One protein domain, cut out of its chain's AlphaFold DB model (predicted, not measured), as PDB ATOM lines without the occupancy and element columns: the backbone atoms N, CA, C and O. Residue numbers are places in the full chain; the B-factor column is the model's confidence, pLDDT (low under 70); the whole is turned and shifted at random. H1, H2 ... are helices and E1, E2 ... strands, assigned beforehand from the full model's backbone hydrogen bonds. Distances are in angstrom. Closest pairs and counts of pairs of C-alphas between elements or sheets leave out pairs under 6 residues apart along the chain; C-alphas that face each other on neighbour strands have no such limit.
ATOM      1  N   ASN A 604     -18.765   4.722 -25.962       94.69
ATOM      2  CA  ASN A 604     -18.263   5.508 -24.835       94.69
ATOM      3  C   ASN A 604     -19.013   6.842 -24.762       94.69
ATOM      4  O   ASN A 604     -19.064   7.570 -25.749       94.69
ATOM      5  N   SER A 605     -19.501   7.235 -23.581       96.25
ATOM      6  CA  SER A 605     -20.145   8.544 -23.382       96.25
ATOM      7  C   SER A 605     -19.248   9.739 -23.745       96.25
ATOM      8  O   SER A 605     -19.739  10.804 -24.118       96.25
ATOM      9  N   ASP A 606     -17.925   9.582 -23.643       96.81
ATOM     10  CA  ASP A 606     -16.945  10.613 -23.999       96.81
ATOM     11  C   ASP A 606     -16.721  10.722 -25.520       96.81
ATOM     12  O   ASP A 606     -16.171  11.722 -25.993       96.81
ATOM     13  N   GLN A 607     -17.136   9.714 -26.297       96.12
ATOM     14  CA  GLN A 607     -16.970   9.644 -27.749       96.12
ATOM     15  C   GLN A 607     -18.329   9.717 -28.439       96.12
ATOM     16  O   GLN A 607     -18.990   8.712 -28.679       96.12
ATOM     17  N   LYS A 608     -18.735  10.943 -28.762       97.38
ATOM     18  CA  LYS A 608     -20.020  11.196 -29.410       97.38
ATOM     19  C   LYS A 608     -19.977  10.929 -30.908       97.38
ATOM     20  O   LYS A 608     -19.000  11.323 -31.549       97.38
ATOM     21  N   PHE A 609     -21.043  10.351 -31.453       98.06
ATOM     22  CA  PHE A 609     -21.200  10.137 -32.890       98.06
ATOM     23  C   PHE A 609     -22.668  10.121 -33.326       98.06
ATOM     24  O   PHE A 609     -23.562   9.834 -32.534       98.06
ATOM     25  N   ASP A 610     -22.889  10.376 -34.614       98.06
ATOM     26  CA  ASP A 610     -24.197  10.265 -35.259       98.06
ATOM     27  C   ASP A 610     -24.224   9.024 -36.158       98.06
ATOM     28  O   ASP A 610     -23.236   8.723 -36.837       98.06
ATOM     29  N   LEU A 611     -25.356   8.323 -36.197       97.94
ATOM     30  CA  LEU A 611     -25.650   7.341 -37.236       97.94
ATOM     31  C   LEU A 611     -26.330   8.071 -38.398       97.94
ATOM     32  O   LEU A 611     -27.440   8.568 -38.246       97.94
ATOM     33  N   SER A 612     -25.673   8.132 -39.554       97.69
ATOM     34  CA  SER A 612     -26.208   8.781 -40.754       97.69
ATOM     35  C   SER A 612     -26.188   7.802 -41.922       97.69
ATOM     36  O   SER A 612     -25.116   7.499 -42.446       97.69
ATOM     37  N   LEU A 613     -27.367   7.369 -42.367       97.62
ATOM     38  CA  LEU A 613     -27.543   6.448 -43.494       97.62
ATOM     39  C   LEU A 613     -28.440   7.121 -44.551       97.62
ATOM     40  O   LEU A 613     -29.640   6.860 -44.621       97.62
ATOM     41  N   PRO A 614     -27.886   8.058 -45.345       95.75
ATOM     42  CA  PRO A 614     -28.677   8.954 -46.184       95.75
ATOM     43  C   PRO A 614     -29.366   8.266 -47.361       95.75
ATOM     44  O   PRO A 614     -30.372   8.788 -47.837       95.75
ATOM     45  N   ASP A 615     -28.843   7.127 -47.813       94.62
ATOM     46  CA  ASP A 615     -29.382   6.354 -48.934       94.62
ATOM     47  C   ASP A 615     -30.168   5.110 -48.467       94.62
ATOM     48  O   ASP A 615     -30.646   4.370 -49.323       94.62
ATOM     49  N   LEU A 616     -30.330   4.891 -47.151       94.88
ATOM     50  CA  LEU A 616     -31.035   3.721 -46.612       94.88
ATOM     51  C   LEU A 616     -32.502   3.765 -47.021       94.88
ATOM     52  O   LEU A 616     -33.142   4.796 -46.846       94.88
ATOM     53  N   ILE A 617     -33.010   2.666 -47.571       90.75
ATOM     54  CA  ILE A 617     -34.372   2.539 -48.106       90.75
ATOM     55  C   ILE A 617     -35.204   1.637 -47.209       90.75
ATOM     56  O   ILE A 617     -36.344   1.980 -46.908       90.75
ATOM     57  N   SER A 618     -34.624   0.518 -46.787       90.44
ATOM     58  CA  SER A 618     -35.305  -0.532 -46.043       90.44
ATOM     59  C   SER A 618     -34.412  -1.031 -44.915       90.44
ATOM     60  O   SER A 618     -33.199  -1.185 -45.105       90.44
ATOM     61  N   ILE A 619     -35.024  -1.216 -43.750       93.25
ATOM     62  CA  ILE A 619     -34.437  -1.866 -42.583       93.25
ATOM     63  C   ILE A 619     -35.518  -2.635 -41.834       93.25
ATOM     64  O   ILE A 619     -36.653  -2.175 -41.801       93.25
ATOM     65  N   GLU A 620     -35.198  -3.772 -41.231       90.81
ATOM     66  CA  GLU A 620     -36.126  -4.457 -40.337       90.81
ATOM     67  C   GLU A 620     -36.075  -3.770 -38.958       90.81
ATOM     68  O   GLU A 620     -36.981  -3.005 -38.621       90.81
ATOM     69  N   GLU A 621     -34.992  -3.921 -38.181       93.56
ATOM     70  CA  GLU A 621     -34.864  -3.341 -36.833       93.56
ATOM     71  C   GLU A 621     -33.737  -2.299 -36.677       93.56
ATOM     72  O   GLU A 621     -32.621  -2.425 -37.188       93.56
ATOM     73  N   ILE A 622     -34.002  -1.272 -35.856       96.50
ATOM     74  CA  ILE A 622     -32.964  -0.398 -35.291       96.50
ATOM     75  C   ILE A 622     -33.041  -0.460 -33.773       96.50
ATOM     76  O   ILE A 622     -33.984   0.064 -33.173       96.50
ATOM     77  N   ARG A 623     -32.001  -1.017 -33.153       97.44
ATOM     78  CA  ARG A 623     -31.876  -1.175 -31.707       97.44
ATOM     79  C   ARG A 623     -30.571  -0.580 -31.186       97.44
ATOM     80  O   ARG A 623     -29.480  -0.961 -31.598       97.44
ATOM     81  N   PHE A 624     -30.695   0.341 -30.236       97.75
ATOM     82  CA  PHE A 624     -29.588   0.870 -29.441       97.75
ATOM     83  C   PHE A 624     -29.919   0.741 -27.955       97.75
ATOM     84  O   PHE A 624     -30.699   1.540 -27.422       97.75
ATOM     85  N   ASP A 625     -29.311  -0.238 -27.290       97.19
ATOM     86  CA  ASP A 625     -29.419  -0.447 -25.849       97.19
ATOM     87  C   ASP A 625     -28.108  -0.047 -25.161       97.19
ATOM     88  O   ASP A 625     -27.032  -0.565 -25.455       97.19
ATOM     89  N   THR A 626     -28.178   0.917 -24.245       97.12
ATOM     90  CA  THR A 626     -27.033   1.350 -23.438       97.12
ATOM     91  C   THR A 626     -25.836   1.786 -24.307       97.12
ATOM     92  O   THR A 626     -24.684   1.471 -24.020       97.12
ATOM     93  N   CYS A 627     -26.087   2.576 -25.364       97.81
ATOM     94  CA  CYS A 627     -25.063   3.212 -26.206       97.81
ATOM     95  C   CYS A 627     -24.953   4.721 -25.904       97.81
ATOM     96  O   CYS A 627     -25.416   5.576 -26.664       97.81
ATOM     97  N   PRO A 628     -24.302   5.139 -24.798       97.56
ATOM     98  CA  PRO A 628     -24.299   6.536 -24.362       97.56
ATOM     99  C   PRO A 628     -23.533   7.491 -25.291       97.56
ATOM    100  O   PRO A 628     -23.595   8.702 -25.080       97.56
ATOM    101  N   GLY A 629     -22.784   6.974 -26.269       97.56
ATOM    102  CA  GLY A 629     -22.057   7.767 -27.262       97.56
ATOM    103  C   GLY A 629     -22.921   8.267 -28.427       97.56
ATOM    104  O   GLY A 629     -22.573   9.280 -29.031       97.56
ATOM    105  N   ILE A 630     -24.048   7.623 -28.743       98.38
ATOM    106  CA  ILE A 630     -24.862   8.043 -29.891       98.38
ATOM    107  C   ILE A 630     -25.596   9.365 -29.608       98.38
ATOM    108  O   ILE A 630     -26.159   9.560 -28.529       98.38
ATOM    109  N   THR A 631     -25.556  10.300 -30.563       98.31
ATOM    110  CA  THR A 631     -26.183  11.630 -30.459       98.31
ATOM    111  C   THR A 631     -27.380  11.822 -31.377       98.31
ATOM    112  O   THR A 631     -28.368  12.423 -30.957       98.31
ATOM    113  N   ALA A 632     -27.339  11.295 -32.595       98.19
ATOM    114  CA  ALA A 632     -28.454  11.369 -33.529       98.19
ATOM    115  C   ALA A 632     -28.513  10.141 -34.441       98.19
ATOM    116  O   ALA A 632     -27.492   9.505 -34.709       98.19
ATOM    117  N   ILE A 633     -29.716   9.849 -34.932       98.25
ATOM    118  CA  ILE A 633     -29.984   8.858 -35.979       98.25
ATOM    119  C   ILE A 633     -30.669   9.597 -37.137       98.25
ATOM    120  O   ILE A 633     -31.757  10.140 -36.945       98.25
ATOM    121  N   ASP A 634     -30.035   9.653 -38.309       97.94
ATOM    122  CA  ASP A 634     -30.536  10.340 -39.507       97.94
ATOM    123  C   ASP A 634     -30.626   9.386 -40.706       97.94
ATOM    124  O   ASP A 634     -29.618   8.915 -41.243       97.94
ATOM    125  N   LEU A 635     -31.862   9.114 -41.115       97.19
ATOM    126  CA  LEU A 635     -32.275   8.140 -42.124       97.19
ATOM    127  C   LEU A 635     -33.214   8.825 -43.144       97.19
ATOM    128  O   LEU A 635     -34.380   8.455 -43.293       97.19
ATOM    129  N   PRO A 636     -32.755   9.882 -43.839       95.19
ATOM    130  CA  PRO A 636     -33.611  10.763 -44.635       95.19
ATOM    131  C   PRO A 636     -34.276  10.095 -45.843       95.19
ATOM    132  O   PRO A 636     -35.221  10.673 -46.381       95.19
ATOM    133  N   SER A 637     -33.791   8.932 -46.285       92.38
ATOM    134  CA  SER A 637     -34.357   8.169 -47.404       92.38
ATOM    135  C   SER A 637     -35.111   6.912 -46.979       92.38
ATOM    136  O   SER A 637     -35.639   6.244 -47.867       92.38
ATOM    137  N   LEU A 638     -35.176   6.614 -45.674       93.44
ATOM    138  CA  LEU A 638     -35.794   5.391 -45.171       93.44
ATOM    139  C   LEU A 638     -37.273   5.383 -45.517       93.44
ATOM    140  O   LEU A 638     -37.987   6.293 -45.102       93.44
ATOM    141  N   GLN A 639     -37.696   4.367 -46.261       88.00
ATOM    142  CA  GLN A 639     -39.078   4.142 -46.669       88.00
ATOM    143  C   GLN A 639     -39.731   3.073 -45.801       88.00
ATOM    144  O   GLN A 639     -40.866   3.272 -45.374       88.00
ATOM    145  N   THR A 640     -39.006   1.983 -45.519       86.81
ATOM    146  CA  THR A 640     -39.511   0.783 -44.832       86.81
ATOM    147  C   THR A 640     -38.792   0.595 -43.501       86.81
ATOM    148  O   THR A 640     -37.569   0.733 -43.443       86.81
ATOM    149  N   GLN A 641     -39.553   0.348 -42.431       91.19
ATOM    150  CA  GLN A 641     -39.020  -0.114 -41.151       91.19
ATOM    151  C   GLN A 641     -39.982  -1.111 -40.502       91.19
ATOM    152  O   GLN A 641     -40.931  -0.673 -39.855       91.19
ATOM    153  N   GLU A 642     -39.702  -2.398 -40.646       84.69
ATOM    154  CA  GLU A 642     -40.580  -3.513 -40.250       84.69
ATOM    155  C   GLU A 642     -40.737  -3.579 -38.719       84.69
ATOM    156  O   GLU A 642     -41.799  -3.329 -38.127       84.69
ATOM    157  N   ASN A 643     -39.610  -3.750 -38.034       88.75
ATOM    158  CA  ASN A 643     -39.531  -3.901 -36.591       88.75
ATOM    159  C   ASN A 643     -39.481  -2.555 -35.841       88.75
ATOM    160  O   ASN A 643     -39.436  -1.452 -36.409       88.75
ATOM    161  N   LYS A 644     -39.556  -2.632 -34.507       89.56
ATOM    162  CA  LYS A 644     -39.620  -1.459 -33.627       89.56
ATOM    163  C   LYS A 644     -38.305  -0.683 -33.689       89.56
ATOM    164  O   LYS A 644     -37.217  -1.246 -33.716       89.56
ATOM    165  N   LEU A 645     -38.390   0.644 -33.634       94.56
ATOM    166  CA  LEU A 645     -37.244   1.461 -33.240       94.56
ATOM    167  C   LEU A 645     -37.081   1.340 -31.725       94.56
ATOM    168  O   LEU A 645     -37.940   1.826 -30.993       94.56
ATOM    169  N   ILE A 646     -35.985   0.742 -31.264       96.44
ATOM    170  CA  ILE A 646     -35.711   0.519 -29.843       96.44
ATOM    171  C   ILE A 646     -34.514   1.365 -29.410       96.44
ATOM    172  O   ILE A 646     -33.393   1.179 -29.875       96.44
ATOM    173  N   LEU A 647     -34.741   2.288 -28.479       97.44
ATOM    174  CA  LEU A 647     -33.729   3.141 -27.866       97.44
ATOM    175  C   LEU A 647     -33.826   3.016 -26.347       97.44
ATOM    176  O   LEU A 647     -34.760   3.544 -25.744       97.44
ATOM    177  N   ARG A 648     -32.851   2.369 -25.710       97.50
ATOM    178  CA  ARG A 648     -32.823   2.188 -24.254       97.50
ATOM    179  C   ARG A 648     -31.563   2.782 -23.643       97.50
ATOM    180  O   ARG A 648     -30.464   2.567 -24.139       97.50
ATOM    181  N   ASP A 649     -31.732   3.562 -22.580       97.56
ATOM    182  CA  ASP A 649     -30.652   4.062 -21.721       97.56
ATOM    183  C   ASP A 649     -29.516   4.819 -22.455       97.56
ATOM    184  O   ASP A 649     -28.362   4.864 -22.011       97.56
ATOM    185  N   ASN A 650     -29.828   5.502 -23.567       97.69
ATOM    186  CA  ASN A 650     -28.841   6.279 -24.315       97.69
ATOM    187  C   ASN A 650     -28.721   7.711 -23.766       97.69
ATOM    188  O   ASN A 650     -29.581   8.576 -23.959       97.69
ATOM    189  N   LEU A 651     -27.593   8.006 -23.114       97.25
ATOM    190  CA  LEU A 651     -27.353   9.277 -22.413       97.25
ATOM    191  C   LEU A 651     -27.354  10.522 -23.322       97.25
ATOM    192  O   LEU A 651     -27.525  11.652 -22.836       97.25
ATOM    193  N   HIS A 652     -27.047  10.361 -24.610       97.94
ATOM    194  CA  HIS A 652     -26.756  11.478 -25.508       97.94
ATOM    195  C   HIS A 652     -27.637  11.585 -26.748       97.94
ATOM    196  O   HIS A 652     -27.511  12.607 -27.420       97.94
ATOM    197  N   VAL A 653     -28.550  10.643 -27.000       98.12
ATOM    198  CA  VAL A 653     -29.449  10.712 -28.160       98.12
ATOM    199  C   VAL A 653     -30.367  11.915 -28.017       98.12
ATOM    200  O   VAL A 653     -31.082  12.036 -27.026       98.12
ATOM    201  N   GLU A 654     -30.338  12.806 -29.001       97.81
ATOM    202  CA  GLU A 654     -31.115  14.047 -29.042       97.81
ATOM    203  C   GLU A 654     -32.257  13.967 -30.062       97.81
ATOM    204  O   GLU A 654     -33.362  14.459 -29.792       97.81
ATOM    205  N   THR A 655     -32.003  13.336 -31.214       97.75
ATOM    206  CA  THR A 655     -32.935  13.289 -32.346       97.75
ATOM    207  C   THR A 655     -32.880  11.970 -33.110       97.75
ATOM    208  O   THR A 655     -31.796  11.462 -33.395       97.75
ATOM    209  N   VAL A 656     -34.046  11.503 -33.549       97.69
ATOM    210  CA  VAL A 656     -34.201  10.466 -34.576       97.69
ATOM    211  C   VAL A 656     -34.957  11.069 -35.751       97.69
ATOM    212  O   VAL A 656     -35.984  11.714 -35.548       97.69
ATOM    213  N   SER A 657     -34.457  10.890 -36.967       97.00
ATOM    214  CA  SER A 657     -35.004  11.487 -38.183       97.00
ATOM    215  C   SER A 657     -35.133  10.429 -39.272       97.00
ATOM    216  O   SER A 657     -34.135   9.976 -39.814       97.00
ATOM    217  N   ALA A 658     -36.365  10.048 -39.596       95.69
ATOM    218  CA  ALA A 658     -36.736   9.188 -40.716       95.69
ATOM    219  C   ALA A 658     -37.974   9.785 -41.425       95.69
ATOM    220  O   ALA A 658     -39.064   9.216 -41.412       95.69
ATOM    221  N   PRO A 659     -37.859  10.989 -42.015       91.75
ATOM    222  CA  PRO A 659     -39.002  11.765 -42.491       91.75
ATOM    223  C   PRO A 659     -39.693  11.183 -43.728       91.75
ATOM    224  O   PRO A 659     -40.680  11.778 -44.146       91.75
ATOM    225  N   ARG A 660     -39.172  10.105 -44.330       89.19
ATOM    226  CA  ARG A 660     -39.635   9.487 -45.583       89.19
ATOM    227  C   ARG A 660     -40.218   8.081 -45.413       89.19
ATOM    228  O   ARG A 660     -40.318   7.364 -46.394       89.19
ATOM    229  N   THR A 661     -40.646   7.707 -44.211       85.38
ATOM    230  CA  THR A 661     -41.263   6.397 -43.952       85.38
ATOM    231  C   THR A 661     -42.706   6.305 -44.476       85.38
ATOM    232  O   THR A 661     -43.604   5.877 -43.766       85.38
ATOM    233  N   ASP A 662     -42.967   6.778 -45.700       81.06
ATOM    234  CA  ASP A 662     -44.289   6.715 -46.346       81.06
ATOM    235  C   ASP A 662     -44.622   5.342 -46.920       81.06
ATOM    236  O   ASP A 662     -45.776   5.119 -47.273       81.06
ATOM    237  N   GLY A 663     -43.646   4.440 -47.008       67.75
ATOM    238  CA  GLY A 663     -43.843   3.163 -47.671       67.75
ATOM    239  C   GLY A 663     -44.620   2.125 -46.861       67.75
ATOM    240  O   GLY A 663     -45.224   1.275 -47.490       67.75
ATOM    241  N   PHE A 664     -44.581   2.131 -45.519       68.88
ATOM    242  CA  PHE A 664     -44.884   0.921 -44.719       68.88
ATOM    243  C   PHE A 664     -45.518   1.217 -43.370       68.88
ATOM    244  O   PHE A 664     -45.433   2.352 -42.910       68.88
ATOM    245  N   ALA A 665     -46.093   0.211 -42.694       63.34
ATOM    246  CA  ALA A 665     -46.140   0.280 -41.237       63.34
ATOM    247  C   ALA A 665     -44.741   0.244 -40.655       63.34
ATOM    248  O   ALA A 665     -43.829  -0.339 -41.218       63.34
ATOM    249  N   SER A 666     -44.618   0.796 -39.460       72.50
ATOM    250  CA  SER A 666     -43.650   0.269 -38.518       72.50
ATOM    251  C   SER A 666     -44.395  -0.420 -37.387       72.50
ATOM    252  O   SER A 666     -45.515  -0.024 -37.058       72.50
ATOM    253  N   SER A 667     -43.776  -1.418 -36.767       74.25
ATOM    254  CA  SER A 667     -44.287  -2.034 -35.534       74.25
ATOM    255  C   SER A 667     -44.039  -1.190 -34.278       74.25
ATOM    256  O   SER A 667     -44.571  -1.508 -33.209       74.25
ATOM    257  N   GLY A 668     -43.278  -0.083 -34.373       86.50
ATOM    258  CA  GLY A 668     -43.327   0.977 -33.366       86.50
ATOM    259  C   GLY A 668     -42.075   1.750 -32.990       86.50
ATOM    260  O   GLY A 668     -41.077   1.794 -33.704       86.50
ATOM    261  N   ILE A 669     -42.188   2.424 -31.843       91.88
ATOM    262  CA  ILE A 669     -41.181   3.260 -31.192       91.88
ATOM    263  C   ILE A 669     -41.157   2.927 -29.694       91.88
ATOM    264  O   ILE A 669     -42.058   3.296 -28.938       91.88
ATOM    265  N   GLU A 670     -40.069   2.315 -29.248       94.00
ATOM    266  CA  GLU A 670     -39.724   2.168 -27.842       94.00
ATOM    267  C   GLU A 670     -38.521   3.061 -27.522       94.00
ATOM    268  O   GLU A 670     -37.415   2.841 -28.004       94.00
ATOM    269  N   ALA A 671     -38.721   4.079 -26.693       94.81
ATOM    270  CA  ALA A 671     -37.682   4.996 -26.255       94.81
ATOM    271  C   ALA A 671     -37.718   5.159 -24.730       94.81
ATOM    272  O   ALA A 671     -38.452   5.993 -24.199       94.81
ATOM    273  N   THR A 672     -36.887   4.403 -24.013       95.00
ATOM    274  CA  THR A 672     -36.806   4.425 -22.544       95.00
ATOM    275  C   THR A 672     -35.431   4.896 -22.064       95.00
ATOM    276  O   THR A 672     -34.404   4.575 -22.648       95.00
ATOM    277  N   GLY A 673     -35.376   5.733 -21.024       95.75
ATOM    278  CA  GLY A 673     -34.097   6.132 -20.411       95.75
ATOM    279  C   GLY A 673     -33.198   7.030 -21.279       95.75
ATOM    280  O   GLY A 673     -31.986   7.063 -21.080       95.75
ATOM    281  N   ASN A 674     -33.764   7.789 -22.225       97.00
ATOM    282  CA  ASN A 674     -33.012   8.664 -23.140       97.00
ATOM    283  C   ASN A 674     -33.141  10.156 -22.751       97.00
ATOM    284  O   ASN A 674     -33.879  10.897 -23.405       97.00
ATOM    285  N   PRO A 675     -32.431  10.668 -21.723       96.50
ATOM    286  CA  PRO A 675     -32.720  11.957 -21.072       96.50
ATOM    287  C   PRO A 675     -32.489  13.203 -21.939       96.50
ATOM    288  O   PRO A 675     -32.707  14.318 -21.466       96.50
ATOM    289  N   LYS A 676     -31.992  13.035 -23.169       97.12
ATOM    290  CA  LYS A 676     -31.776  14.104 -24.151       97.12
ATOM    291  C   LYS A 676     -32.657  14.004 -25.392       97.12
ATOM    292  O   LYS A 676     -32.700  14.966 -26.160       97.12
ATOM    293  N   LEU A 677     -33.390  12.903 -25.553       97.62
ATOM    294  CA  LEU A 677     -34.233  12.682 -26.715       97.62
ATOM    295  C   LEU A 677     -35.365  13.702 -26.703       97.62
ATOM    296  O   LEU A 677     -36.125  13.768 -25.742       97.62
ATOM    297  N   SER A 678     -35.450  14.505 -27.760       96.94
ATOM    298  CA  SER A 678     -36.394  15.626 -27.866       96.94
ATOM    299  C   SER A 678     -37.248  15.589 -29.134       96.94
ATOM    300  O   SER A 678     -38.262  16.291 -29.222       96.94
ATOM    301  N   LEU A 679     -36.841  14.791 -30.127       97.06
ATOM    302  CA  LEU A 679     -37.501  14.693 -31.420       97.06
ATOM    303  C   LEU A 679     -37.375  13.287 -32.005       97.06
ATOM    304  O   LEU A 679     -36.269  12.760 -32.120       97.06
ATOM    305  N   ILE A 680     -38.503  12.756 -32.461       96.88
ATOM    306  CA  ILE A 680     -38.590  11.620 -33.374       96.88
ATOM    307  C   ILE A 680     -39.377  12.104 -34.596       96.88
ATOM    308  O   ILE A 680     -40.559  12.423 -34.487       96.88
ATOM    309  N   ASP A 681     -38.722  12.244 -35.745       96.31
ATOM    310  CA  ASP A 681     -39.347  12.688 -36.993       96.31
ATOM    311  C   ASP A 681     -39.662  11.480 -37.877       96.31
ATOM    312  O   ASP A 681     -38.763  10.918 -38.495       96.31
ATOM    313  N   ARG A 682     -40.940  11.099 -37.939       94.88
ATOM    314  CA  ARG A 682     -41.490  10.114 -38.877       94.88
ATOM    315  C   ARG A 682     -42.606  10.751 -39.695       94.88
ATOM    316  O   ARG A 682     -43.698  10.210 -39.837       94.88
ATOM    317  N   SER A 683     -42.352  11.963 -40.196       93.56
ATOM    318  CA  SER A 683     -43.406  12.804 -40.760       93.56
ATOM    319  C   SER A 683     -44.186  12.167 -41.907       93.56
ATOM    320  O   SER A 683     -45.349  12.514 -42.076       93.56
ATOM    321  N   SER A 684     -43.567  11.275 -42.682       91.38
ATOM    322  CA  SER A 684     -44.216  10.589 -43.802       91.38
ATOM    323  C   SER A 684     -44.954   9.304 -43.422       91.38
ATOM    324  O   SER A 684     -45.689   8.811 -44.268       91.38
ATOM    325  N   GLN A 685     -44.812   8.798 -42.190       91.81
ATOM    326  CA  GLN A 685     -45.479   7.577 -41.723       91.81
ATOM    327  C   GLN A 685     -46.986   7.665 -41.939       91.81
ATOM    328  O   GLN A 685     -47.612   8.546 -41.358       91.81
ATOM    329  N   GLN A 686     -47.554   6.775 -42.757       90.25
ATOM    330  CA  GLN A 686     -48.994   6.762 -43.044       90.25
ATOM    331  C   GLN A 686     -49.773   5.818 -42.132       90.25
ATOM    332  O   GLN A 686     -50.890   6.147 -41.730       90.25
ATOM    333  N   PHE A 687     -49.162   4.690 -41.762       88.50
ATOM    334  CA  PHE A 687     -49.781   3.655 -40.935       88.50
ATOM    335  C   PHE A 687     -48.809   3.090 -39.893       88.50
ATOM    336  O   PHE A 687     -47.606   3.136 -40.099       88.50
ATOM    337  N   PHE A 688     -49.302   2.503 -38.809       88.00
ATOM    338  CA  PHE A 688     -48.572   1.534 -37.970       88.00
ATOM    339  C   PHE A 688     -49.260   0.154 -38.048       88.00
ATOM    340  O   PHE A 688     -50.412   0.101 -38.490       88.00
ATOM    341  N   THR A 689     -48.582  -0.946 -37.685       81.50
ATOM    342  CA  THR A 689     -49.225  -2.283 -37.593       81.50
ATOM    343  C   THR A 689     -50.266  -2.298 -36.462       81.50
ATOM    344  O   THR A 689     -50.271  -1.387 -35.632       81.50
ATOM    345  N   ALA A 690     -51.179  -3.272 -36.385       69.44
ATOM    346  CA  ALA A 690     -52.107  -3.328 -35.246       69.44
ATOM    347  C   ALA A 690     -51.380  -3.634 -33.924       69.44
ATOM    348  O   ALA A 690     -51.620  -2.951 -32.922       69.44
ATOM    349  N   ASP A 691     -50.404  -4.551 -33.955       70.06
ATOM    350  CA  ASP A 691     -49.526  -4.905 -32.824       70.06
ATOM    351  C   ASP A 691     -48.840  -3.690 -32.177       70.06
ATOM    352  O   ASP A 691     -48.523  -3.664 -30.979       70.06
ATOM    353  N   PHE A 692     -48.638  -2.627 -32.957       70.81
ATOM    354  CA  PHE A 692     -48.076  -1.378 -32.468       70.81
ATOM    355  C   PHE A 692     -48.940  -0.690 -31.406       70.81
ATOM    356  O   PHE A 692     -48.405  -0.126 -30.447       70.81
ATOM    357  N   ILE A 693     -50.264  -0.675 -31.570       68.44
ATOM    358  CA  ILE A 693     -51.143   0.151 -30.730       68.44
ATOM    359  C   ILE A 693     -51.164  -0.371 -29.283       68.44
ATOM    360  O   ILE A 693     -51.270   0.420 -28.333       68.44
ATOM    361  N   ASP A 694     -50.972  -1.679 -29.111       70.00
ATOM    362  CA  ASP A 694     -50.992  -2.339 -27.811       70.00
ATOM    363  C   ASP A 694     -49.608  -2.438 -27.152       70.00
ATOM    364  O   ASP A 694     -49.506  -2.280 -25.930       70.00
ATOM    365  N   GLU A 695     -48.519  -2.613 -27.908       70.69
ATOM    366  CA  GLU A 695     -47.185  -2.850 -27.320       70.69
ATOM    367  C   GLU A 695     -46.047  -2.013 -27.923       70.69
ATOM    368  O   GLU A 695     -44.898  -2.109 -27.484       70.69
ATOM    369  N   GLY A 696     -46.321  -1.216 -28.951       69.56
ATOM    370  CA  GLY A 696     -45.291  -0.628 -29.803       69.56
ATOM    371  C   GLY A 696     -44.936   0.826 -29.530       69.56
ATOM    372  O   GLY A 696     -43.926   1.271 -30.057       69.56
ATOM    373  N   PHE A 697     -45.696   1.577 -28.724       84.56
ATOM    374  CA  PHE A 697     -45.387   2.987 -28.442       84.56
ATOM    375  C   PHE A 697     -45.120   3.237 -26.958       84.56
ATOM    376  O   PHE A 697     -46.042   3.356 -26.147       84.56
ATOM    377  N   VAL A 698     -43.843   3.327 -26.591       89.75
ATOM    378  CA  VAL A 698     -43.404   3.563 -25.210       89.75
ATOM    379  C   VAL A 698     -42.358   4.665 -25.212       89.75
ATOM    380  O   VAL A 698     -41.286   4.497 -25.781       89.75
ATOM    381  N   ILE A 699     -42.647   5.791 -24.559       90.38
ATOM    382  CA  ILE A 699     -41.698   6.899 -24.404       90.38
ATOM    383  C   ILE A 699     -41.582   7.244 -22.920       90.38
ATOM    384  O   ILE A 699     -42.478   7.855 -22.339       90.38
ATOM    385  N   GLU A 700     -40.468   6.858 -22.300       91.38
ATOM    386  CA  GLU A 700     -40.221   7.035 -20.867       91.38
ATOM    387  C   GLU A 700     -38.795   7.533 -20.586       91.38
ATOM    388  O   GLU A 700     -37.856   7.317 -21.350       91.38
ATOM    389  N   GLY A 701     -38.594   8.223 -19.458       83.12
ATOM    390  CA  GLY A 701     -37.248   8.637 -19.022       83.12
ATOM    391  C   GLY A 701     -36.507   9.582 -19.985       83.12
ATOM    392  O   GLY A 701     -35.282   9.675 -19.933       83.12
ATOM    393  N   SER A 702     -37.235  10.262 -20.872       87.25
ATOM    394  CA  SER A 702     -36.727  11.250 -21.831       87.25
ATOM    395  C   SER A 702     -36.511  12.664 -21.247       87.25
ATOM    396  O   SER A 702     -36.541  12.851 -20.026       87.25
ATOM    397  N   VAL A 703     -36.264  13.676 -22.102       89.75
ATOM    398  CA  VAL A 703     -36.052  15.077 -21.666       89.75
ATOM    399  C   VAL A 703     -37.209  15.603 -20.809       89.75
ATOM    400  O   VAL A 703     -38.365  15.339 -21.134       89.75
ATOM    401  N   PRO A 704     -36.950  16.406 -19.757       86.69
ATOM    402  CA  PRO A 704     -38.007  16.969 -18.913       86.69
ATOM    403  C   PRO A 704     -39.039  17.814 -19.671       86.69
ATOM    404  O   PRO A 704     -40.195  17.880 -19.262       86.69
ATOM    405  N   GLU A 705     -38.623  18.470 -20.756       94.00
ATOM    406  CA  GLU A 705     -39.486  19.264 -21.632       94.00
ATOM    407  C   GLU A 705     -40.434  18.412 -22.487       94.00
ATOM    408  O   GLU A 705     -41.383  18.959 -23.041       94.00
ATOM    409  N   GLY A 706     -40.188  17.104 -22.567       92.81
ATOM    410  CA  GLY A 706     -40.924  16.123 -23.349       92.81
ATOM    411  C   GLY A 706     -40.391  15.840 -24.750       92.81
ATOM    412  O   GLY A 706     -39.609  16.602 -25.320       92.81
ATOM    413  N   VAL A 707     -40.846  14.721 -25.312       95.81
ATOM    414  CA  VAL A 707     -40.478  14.264 -26.661       95.81
ATOM    415  C   VAL A 707     -41.547  14.685 -27.653       95.81
ATOM    416  O   VAL A 707     -42.733  14.454 -27.423       95.81
ATOM    417  N   ARG A 708     -41.138  15.279 -28.776       96.75
ATOM    418  CA  ARG A 708     -42.030  15.520 -29.917       96.75
ATOM    419  C   ARG A 708     -41.899  14.396 -30.928       96.75
ATOM    420  O   ARG A 708     -40.785  14.086 -31.347       96.75
ATOM    421  N   VAL A 709     -43.023  13.842 -31.356       95.94
ATOM    422  CA  VAL A 709     -43.094  12.782 -32.361       95.94
ATOM    423  C   VAL A 709     -43.862  13.321 -33.563       95.94
ATOM    424  O   VAL A 709     -45.063  13.566 -33.477       95.94
ATOM    425  N   LEU A 710     -43.156  13.586 -34.667       96.00
ATOM    426  CA  LEU A 710     -43.764  14.124 -35.887       96.00
ATOM    427  C   LEU A 710     -44.340  12.981 -36.718       96.00
ATOM    428  O   LEU A 710     -43.586  12.148 -37.209       96.00
ATOM    429  N   LEU A 711     -45.658  12.984 -36.898       94.81
ATOM    430  CA  LEU A 711     -46.445  11.968 -37.603       94.81
ATOM    431  C   LEU A 711     -47.400  12.672 -38.580       94.81
ATOM    432  O   LEU A 711     -48.620  12.553 -38.513       94.81
ATOM    433  N   CYS A 712     -46.827  13.504 -39.453       94.06
ATOM    434  CA  CYS A 712     -47.567  14.455 -40.283       94.06
ATOM    435  C   CYS A 712     -48.474  13.825 -41.347       94.06
ATOM    436  O   CYS A 712     -49.363  14.519 -41.837       94.06
ATOM    437  N   SER A 713     -48.230  12.572 -41.722       92.12
ATOM    438  CA  SER A 713     -49.026  11.816 -42.691       92.12
ATOM    439  C   SER A 713     -49.782  10.651 -42.054       92.12
ATOM    440  O   SER A 713     -50.454   9.925 -42.779       92.12
ATOM    441  N   LEU A 714     -49.680  10.465 -40.731       92.88
ATOM    442  CA  LEU A 714     -50.289   9.314 -40.074       92.88
ATOM    443  C   LEU A 714     -51.802   9.426 -40.156       92.88
ATOM    444  O   LEU A 714     -52.359  10.506 -39.935       92.88
ATOM    445  N   ASN A 715     -52.440   8.293 -40.433       91.75
ATOM    446  CA  ASN A 715     -53.881   8.194 -40.445       91.75
ATOM    447  C   ASN A 715     -54.482   8.741 -39.132       91.75
ATOM    448  O   ASN A 715     -54.064   8.355 -38.034       91.75
ATOM    449  N   LEU A 716     -55.469   9.636 -39.239       93.00
ATOM    450  CA  LEU A 716     -56.081  10.298 -38.088       93.00
ATOM    451  C   LEU A 716     -56.706   9.308 -37.091       93.00
ATOM    452  O   LEU A 716     -56.618   9.528 -35.883       93.00
ATOM    453  N   PHE A 717     -57.269   8.202 -37.578       91.19
ATOM    454  CA  PHE A 717     -57.809   7.130 -36.743       91.19
ATOM    455  C   PHE A 717     -56.724   6.540 -35.828       91.19
ATOM    456  O   PHE A 717     -56.925   6.439 -34.617       91.19
ATOM    457  N   GLN A 718     -55.528   6.256 -36.360       91.12
ATOM    458  CA  GLN A 718     -54.408   5.744 -35.560       91.12
ATOM    459  C   GLN A 718     -53.814   6.807 -34.628       91.12
ATOM    460  O   GLN A 718     -53.443   6.487 -33.500       91.12
ATOM    461  N   VAL A 719     -53.772   8.081 -35.039       92.12
ATOM    462  CA  VAL A 719     -53.387   9.186 -34.137       92.12
ATOM    463  C   VAL A 719     -54.282   9.193 -32.895       92.12
ATOM    464  O   VAL A 719     -53.773   9.257 -31.775       92.12
ATOM    465  N   ASN A 720     -55.600   9.095 -33.083       90.94
ATOM    466  CA  ASN A 720     -56.556   9.085 -31.981       90.94
ATOM    467  C   ASN A 720     -56.385   7.843 -31.093       90.94
ATOM    468  O   ASN A 720     -56.350   7.984 -29.873       90.94
ATOM    469  N   GLN A 721     -56.149   6.661 -31.673       89.19
ATOM    470  CA  GLN A 721     -55.867   5.442 -30.902       89.19
ATOM    471  C   GLN A 721     -54.620   5.564 -30.010       89.19
ATOM    472  O   GLN A 721     -54.661   5.182 -28.840       89.19
ATOM    473  N   ILE A 722     -53.521   6.136 -30.519       89.75
ATOM    474  CA  ILE A 722     -52.294   6.327 -29.721       89.75
ATOM    475  C   ILE A 722     -52.563   7.256 -28.523       89.75
ATOM    476  O   ILE A 722     -52.075   7.007 -27.414       89.75
ATOM    477  N   LEU A 723     -53.333   8.327 -28.741       89.94
ATOM    478  CA  LEU A 723     -53.692   9.290 -27.698       89.94
ATOM    479  C   LEU A 723     -54.637   8.675 -26.654       89.94
ATOM    480  O   LEU A 723     -54.392   8.819 -25.453       89.94
ATOM    481  N   ASP A 724     -55.670   7.956 -27.093       88.06
ATOM    482  CA  ASP A 724     -56.687   7.353 -26.224       88.06
ATOM    483  C   ASP A 724     -56.111   6.240 -25.334       88.06
ATOM    484  O   ASP A 724     -56.500   6.109 -24.169       88.06
ATOM    485  N   ASN A 725     -55.111   5.501 -25.825       85.62
ATOM    486  CA  ASN A 725     -54.408   4.473 -25.053       85.62
ATOM    487  C   ASN A 725     -53.403   5.039 -24.030       85.62
ATOM    488  O   ASN A 725     -52.743   4.274 -23.323       85.62
ATOM    489  N   GLY A 726     -53.259   6.369 -23.933       82.25
ATOM    490  CA  GLY A 726     -52.362   7.028 -22.978       82.25
ATOM    491  C   GLY A 726     -50.873   6.768 -23.233       82.25
ATOM    492  O   GLY A 726     -50.054   6.966 -22.337       82.25
ATOM    493  N   ARG A 727     -50.512   6.316 -24.442       80.81
ATOM    494  CA  ARG A 727     -49.133   5.959 -24.825       80.81
ATOM    495  C   ARG A 727     -48.252   7.179 -25.083       80.81
ATOM    496  O   ARG A 727     -47.033   7.108 -24.952       80.81
ATOM    497  N   CYS A 728     -48.873   8.308 -25.403       87.75
ATOM    498  CA  CYS A 728     -48.224   9.605 -25.527       87.75
ATOM    499  C   CYS A 728     -49.056  10.659 -24.790       87.75
ATOM    500  O   CYS A 728     -49.931  11.299 -25.370       87.75
ATOM    501  N   ASP A 729     -48.814  10.805 -23.489       87.56
ATOM    502  CA  ASP A 729     -49.555  11.745 -22.651       87.56
ATOM    503  C   ASP A 729     -48.778  13.074 -22.509       87.56
ATOM    504  O   ASP A 729     -47.677  13.095 -21.942       87.56
ATOM    505  N   PRO A 730     -49.332  14.217 -22.962       88.75
ATOM    506  CA  PRO A 730     -48.703  15.530 -22.797       88.75
ATOM    507  C   PRO A 730     -48.632  15.987 -21.331       88.75
ATOM    508  O   PRO A 730     -48.022  17.014 -21.029       88.75
ATOM    509  N   THR A 731     -49.272  15.262 -20.412       89.25
ATOM    510  CA  THR A 731     -49.267  15.505 -18.966       89.25
ATOM    511  C   THR A 731     -48.366  14.540 -18.191       89.25
ATOM    512  O   THR A 731     -48.134  14.760 -16.995       89.25
ATOM    513  N   ALA A 732     -47.811  13.517 -18.854       88.31
ATOM    514  CA  ALA A 732     -46.839  12.609 -18.258       88.31
ATOM    515  C   ALA A 732     -45.537  13.332 -17.870       88.31
ATOM    516  O   ALA A 732     -45.283  14.487 -18.218       88.31
ATOM    517  N   THR A 733     -44.700  12.660 -17.080       86.31
ATOM    518  CA  THR A 733     -43.371  13.155 -16.704       86.31
ATOM    519  C   THR A 733     -42.324  12.109 -17.088       86.31
ATOM    520  O   THR A 733     -42.180  11.127 -16.359       86.31
ATOM    521  N   PRO A 734     -41.567  12.316 -18.179       88.38
ATOM    522  CA  PRO A 734     -41.626  13.459 -19.102       88.38
ATOM    523  C   PRO A 734     -42.857  13.428 -20.028       88.38
ATOM    524  O   PRO A 734     -43.415  12.353 -20.244       88.38
ATOM    525  N   PRO A 735     -43.293  14.582 -20.563       92.56
ATOM    526  CA  PRO A 735     -44.444  14.624 -21.456       92.56
ATOM    527  C   PRO A 735     -44.100  14.096 -22.854       92.56
ATOM    528  O   PRO A 735     -42.949  14.122 -23.288       92.56
ATOM    529  N   CYS A 736     -45.112  13.639 -23.581       94.50
ATOM    530  CA  CYS A 736     -44.990  13.219 -24.973       94.50
ATOM    531  C   CYS A 736     -45.982  14.015 -25.835       94.50
ATOM    532  O   CYS A 736     -47.127  14.218 -25.434       94.50
ATOM    533  N   PHE A 737     -45.543  14.493 -27.004       94.94
ATOM    534  CA  PHE A 737     -46.350  15.309 -27.913       94.94
ATOM    535  C   PHE A 737     -46.370  14.704 -29.317       94.94
ATOM    536  O   PHE A 737     -45.342  14.685 -29.995       94.94
ATOM    537  N   ILE A 738     -47.542  14.261 -29.773       94.62
ATOM    538  CA  ILE A 738     -47.760  13.862 -31.168       94.62
ATOM    539  C   ILE A 738     -48.076  15.101 -31.999       94.62
ATOM    540  O   ILE A 738     -49.023  15.830 -31.711       94.62
ATOM    541  N   GLU A 739     -47.305  15.316 -33.058       95.69
ATOM    542  CA  GLU A 739     -47.530  16.375 -34.038       95.69
ATOM    543  C   GLU A 739     -48.072  15.725 -35.322       95.69
ATOM    544  O   GLU A 739     -47.311  15.212 -36.144       95.69
ATOM    545  N   SER A 740     -49.400  15.706 -35.471       93.62
ATOM    546  CA  SER A 740     -50.096  15.125 -36.631       93.62
ATOM    547  C   SER A 740     -50.239  16.121 -37.787       93.62
ATOM    548  O   SER A 740     -49.829  17.280 -37.673       93.62
ATOM    549  N   ALA A 741     -50.877  15.718 -38.893       90.50
ATOM    550  CA  ALA A 741     -51.162  16.580 -40.050       90.50
ATOM    551  C   ALA A 741     -51.833  17.923 -39.692       90.50
ATOM    552  O   ALA A 741     -51.644  18.926 -40.386       90.50
ATOM    553  N   LEU A 742     -52.599  17.951 -38.595       87.88
ATOM    554  CA  LEU A 742     -53.339  19.117 -38.106       87.88
ATOM    555  C   LEU A 742     -52.479  20.088 -37.275       87.88
ATOM    556  O   LEU A 742     -52.918  21.201 -36.978       87.88
ATOM    557  N   SER A 743     -51.258  19.693 -36.902       92.00
ATOM    558  CA  SER A 743     -50.347  20.508 -36.096       92.00
ATOM    559  C   SER A 743     -49.684  21.642 -36.888       92.00
ATOM    560  O   SER A 743     -49.403  21.527 -38.085       92.00
ATOM    561  N   GLU A 744     -49.330  22.743 -36.209       89.94
ATOM    562  CA  GLU A 744     -48.559  23.835 -36.830       89.94
ATOM    563  C   GLU A 744     -47.198  23.353 -37.366       89.94
ATOM    564  O   GLU A 744     -46.728  23.846 -38.400       89.94
ATOM    565  N   ALA A 745     -46.585  22.372 -36.691       89.56
ATOM    566  CA  ALA A 745     -45.312  21.775 -37.084       89.56
ATOM    567  C   ALA A 745     -45.392  21.098 -38.464       89.56
ATOM    568  O   ALA A 745     -44.465  21.232 -39.269       89.56
ATOM    569  N   CYS A 746     -46.513  20.439 -38.767       89.88
ATOM    570  CA  CYS A 746     -46.736  19.757 -40.040       89.88
ATOM    571  C   CYS A 746     -47.259  20.696 -41.139       89.88
ATOM    572  O   CYS A 746     -46.826  20.600 -42.292       89.88
ATOM    573  N   ILE A 747     -48.097  21.682 -40.795       82.75
ATOM    574  CA  ILE A 747     -48.626  22.669 -41.754       82.75
ATOM    575  C   ILE A 747     -47.493  23.494 -42.389       82.75
ATOM    576  O   ILE A 747     -47.505  23.747 -43.594       82.75
ATOM    577  N   GLY A 748     -46.484  23.891 -41.603       67.50
ATOM    578  CA  GLY A 748     -45.360  24.700 -42.088       67.50
ATOM    579  C   GLY A 748     -44.380  23.958 -43.008       67.50
ATOM    580  O   GLY A 748     -43.678  24.600 -43.795       67.50
ATOM    581  N   LYS A 749     -44.330  22.620 -42.936       62.97
ATOM    582  CA  LYS A 749     -43.442  21.786 -43.763       62.97
ATOM    583  C   LYS A 749     -44.021  21.480 -45.151       62.97
ATOM    584  O   LYS A 749     -43.235  21.298 -46.079       62.97
ATOM    585  N   LYS A 750     -45.350  21.521 -45.349       54.97
ATOM    586  CA  LYS A 750     -46.030  21.189 -46.630       54.97
ATOM    587  C   LYS A 750     -45.821  22.197 -47.788       54.97
ATOM    588  O   LYS A 750     -46.529  22.180 -48.792       54.97
ATOM    589  N   GLY A 751     -44.781  23.028 -47.718       46.59
ATOM    590  CA  GLY A 751     -44.363  23.938 -48.784       46.59
ATOM    591  C   GLY A 751     -44.711  25.383 -48.460       46.59
ATOM    592  O   GLY A 751     -45.861  25.709 -48.201       46.59
ATOM    593  N   GLY A 752     -43.697  26.254 -48.479       42.06
ATOM    594  CA  GLY A 752     -43.790  27.644 -48.031       42.06
ATOM    595  C   GLY A 752     -45.049  28.368 -48.508       42.06
ATOM    596  O   GLY A 752     -45.154  28.754 -49.675       42.06
TER     597      GLY A 752
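AT A GLANCE: This is residues 604 to 752 of the 773 residues of an uncharacterized protein of Chromera velia CCMP2878 (UniProt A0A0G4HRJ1). The chain is wound in stacked turns, a short solenoid: from E1 to E9 its strands fall by turns into a sheet of six, E1 E3 E5 E7 E9 E10, and a sheet of four, E2 E4 E6 E8, on another side of the coil. At the E8 and E10 end of the coil H2 covers the end of the six-stranded sheet, with short H1 near E8 and short H3 beside E9 and E10. The printed part has 149 residues with three named helices and ten named strands, in the order E1 E2 E3 E4 E5 E6 E7 H1 E8 E9 H2 E10 H3; under half of the residues are in named elements, and the class is mixed, helices and strands. Both sheets, in the orders given, are parallel throughout. The whole is compact, with a radius of gyration of the C-alphas of 14.3 A, and rounded, spanning 42 by 36 by 34 A.

HOW THE PARTS SIT: E1, residues 609 to 612, is an edge strand, and E3, residues 630 to 634, is its parallel neighbour, with N 631 and O 609 2.8 A apart. E2, residues 618 to 625, is apart from both and has E4, residues 645 to 648, as its parallel neighbour, with N 624 and O 646 2.8 A apart. A short parallel pairing also joins residues 618 to 619 of E2 with residues 640 to 641. E5, residues 655 to 657, is parallel to E3, with N 657 and O 633 2.8 A apart. E6, residues 669 to 672, is parallel to E4, their directions 3 degrees apart, with N 670 and O 645 at 2.8 A. E7, residues 679 to 681, is parallel to E5, with N 681 and O 656 2.8 A apart. H1, residues 690 to 695, only just is on the sheet of four and only grazes it with residues 691 to 695, with 5 pairs of C-alphas within 10 A. E8, residues 697 to 700, is the edge strand after E6, with N 698 and O 669 2.9 A apart. E9, residues 707 to 711, is parallel to E7, with N 710 and O 680 at 2.9 A. H2, residues 716 to 724, is close to H1 but not clearly touching: the closest C-alphas, of Ile 693 and Ile 722, are 6.4 A apart, at a shallow tilt of 18 degrees, the same way. E10, residues 736 to 740, is the other edge strand of the sheet of six, with N 737 and O 707 2.8 A apart. H2 is on this sheet at a height over the sheet of 10.1 A, over E10 and only just over E9, where 3 of its C-alphas fall; it runs along the strands, at 11 degrees to E10 on the local plane. E9, H2 and E10 form a strand-helix-strand unit, two parallel neighbour strands with a helix between, and its crossover is right-handed. H3, residues 744 to 747, only grazes the sheet of six with residues 745 to 747; the closest C-alphas of E10 and H3, those of Glu 739 and Ala 745, are 6.6 A apart. In H2 every O i to N i+4 pair is within hydrogen-bond range, in H1 1 of 2, and H3 is too short for such a pair.

IN THESE COORDINATES: E1, residues 609 to 612, begins at C-alpha 609 at (-21.200, 10.137, -32.890). E2, residues 618 to 625, is the longest strand, 21.0 A from first to last C-alpha. E3 measures 11.4 A, E9 12.7 A and E10 12.9 A; H2 measures 12.2 A, from C-alpha 716 at (-56.081, 10.298, -38.088). H3 ends at C-alpha 747 at (-48.626, 22.669, -41.754).

THE WHOLE: The C-alphas farthest apart, those of Asp 606 and Phe 717, are 42.9 A apart. The printed part has no cut. The links E5 to E6 and H2 to E10 are long, with 11 residues each. The mean pLDDT of the printed part is 89.7; residues 663 to 665, 690, 693, 696 and 748 to 752 are under 70.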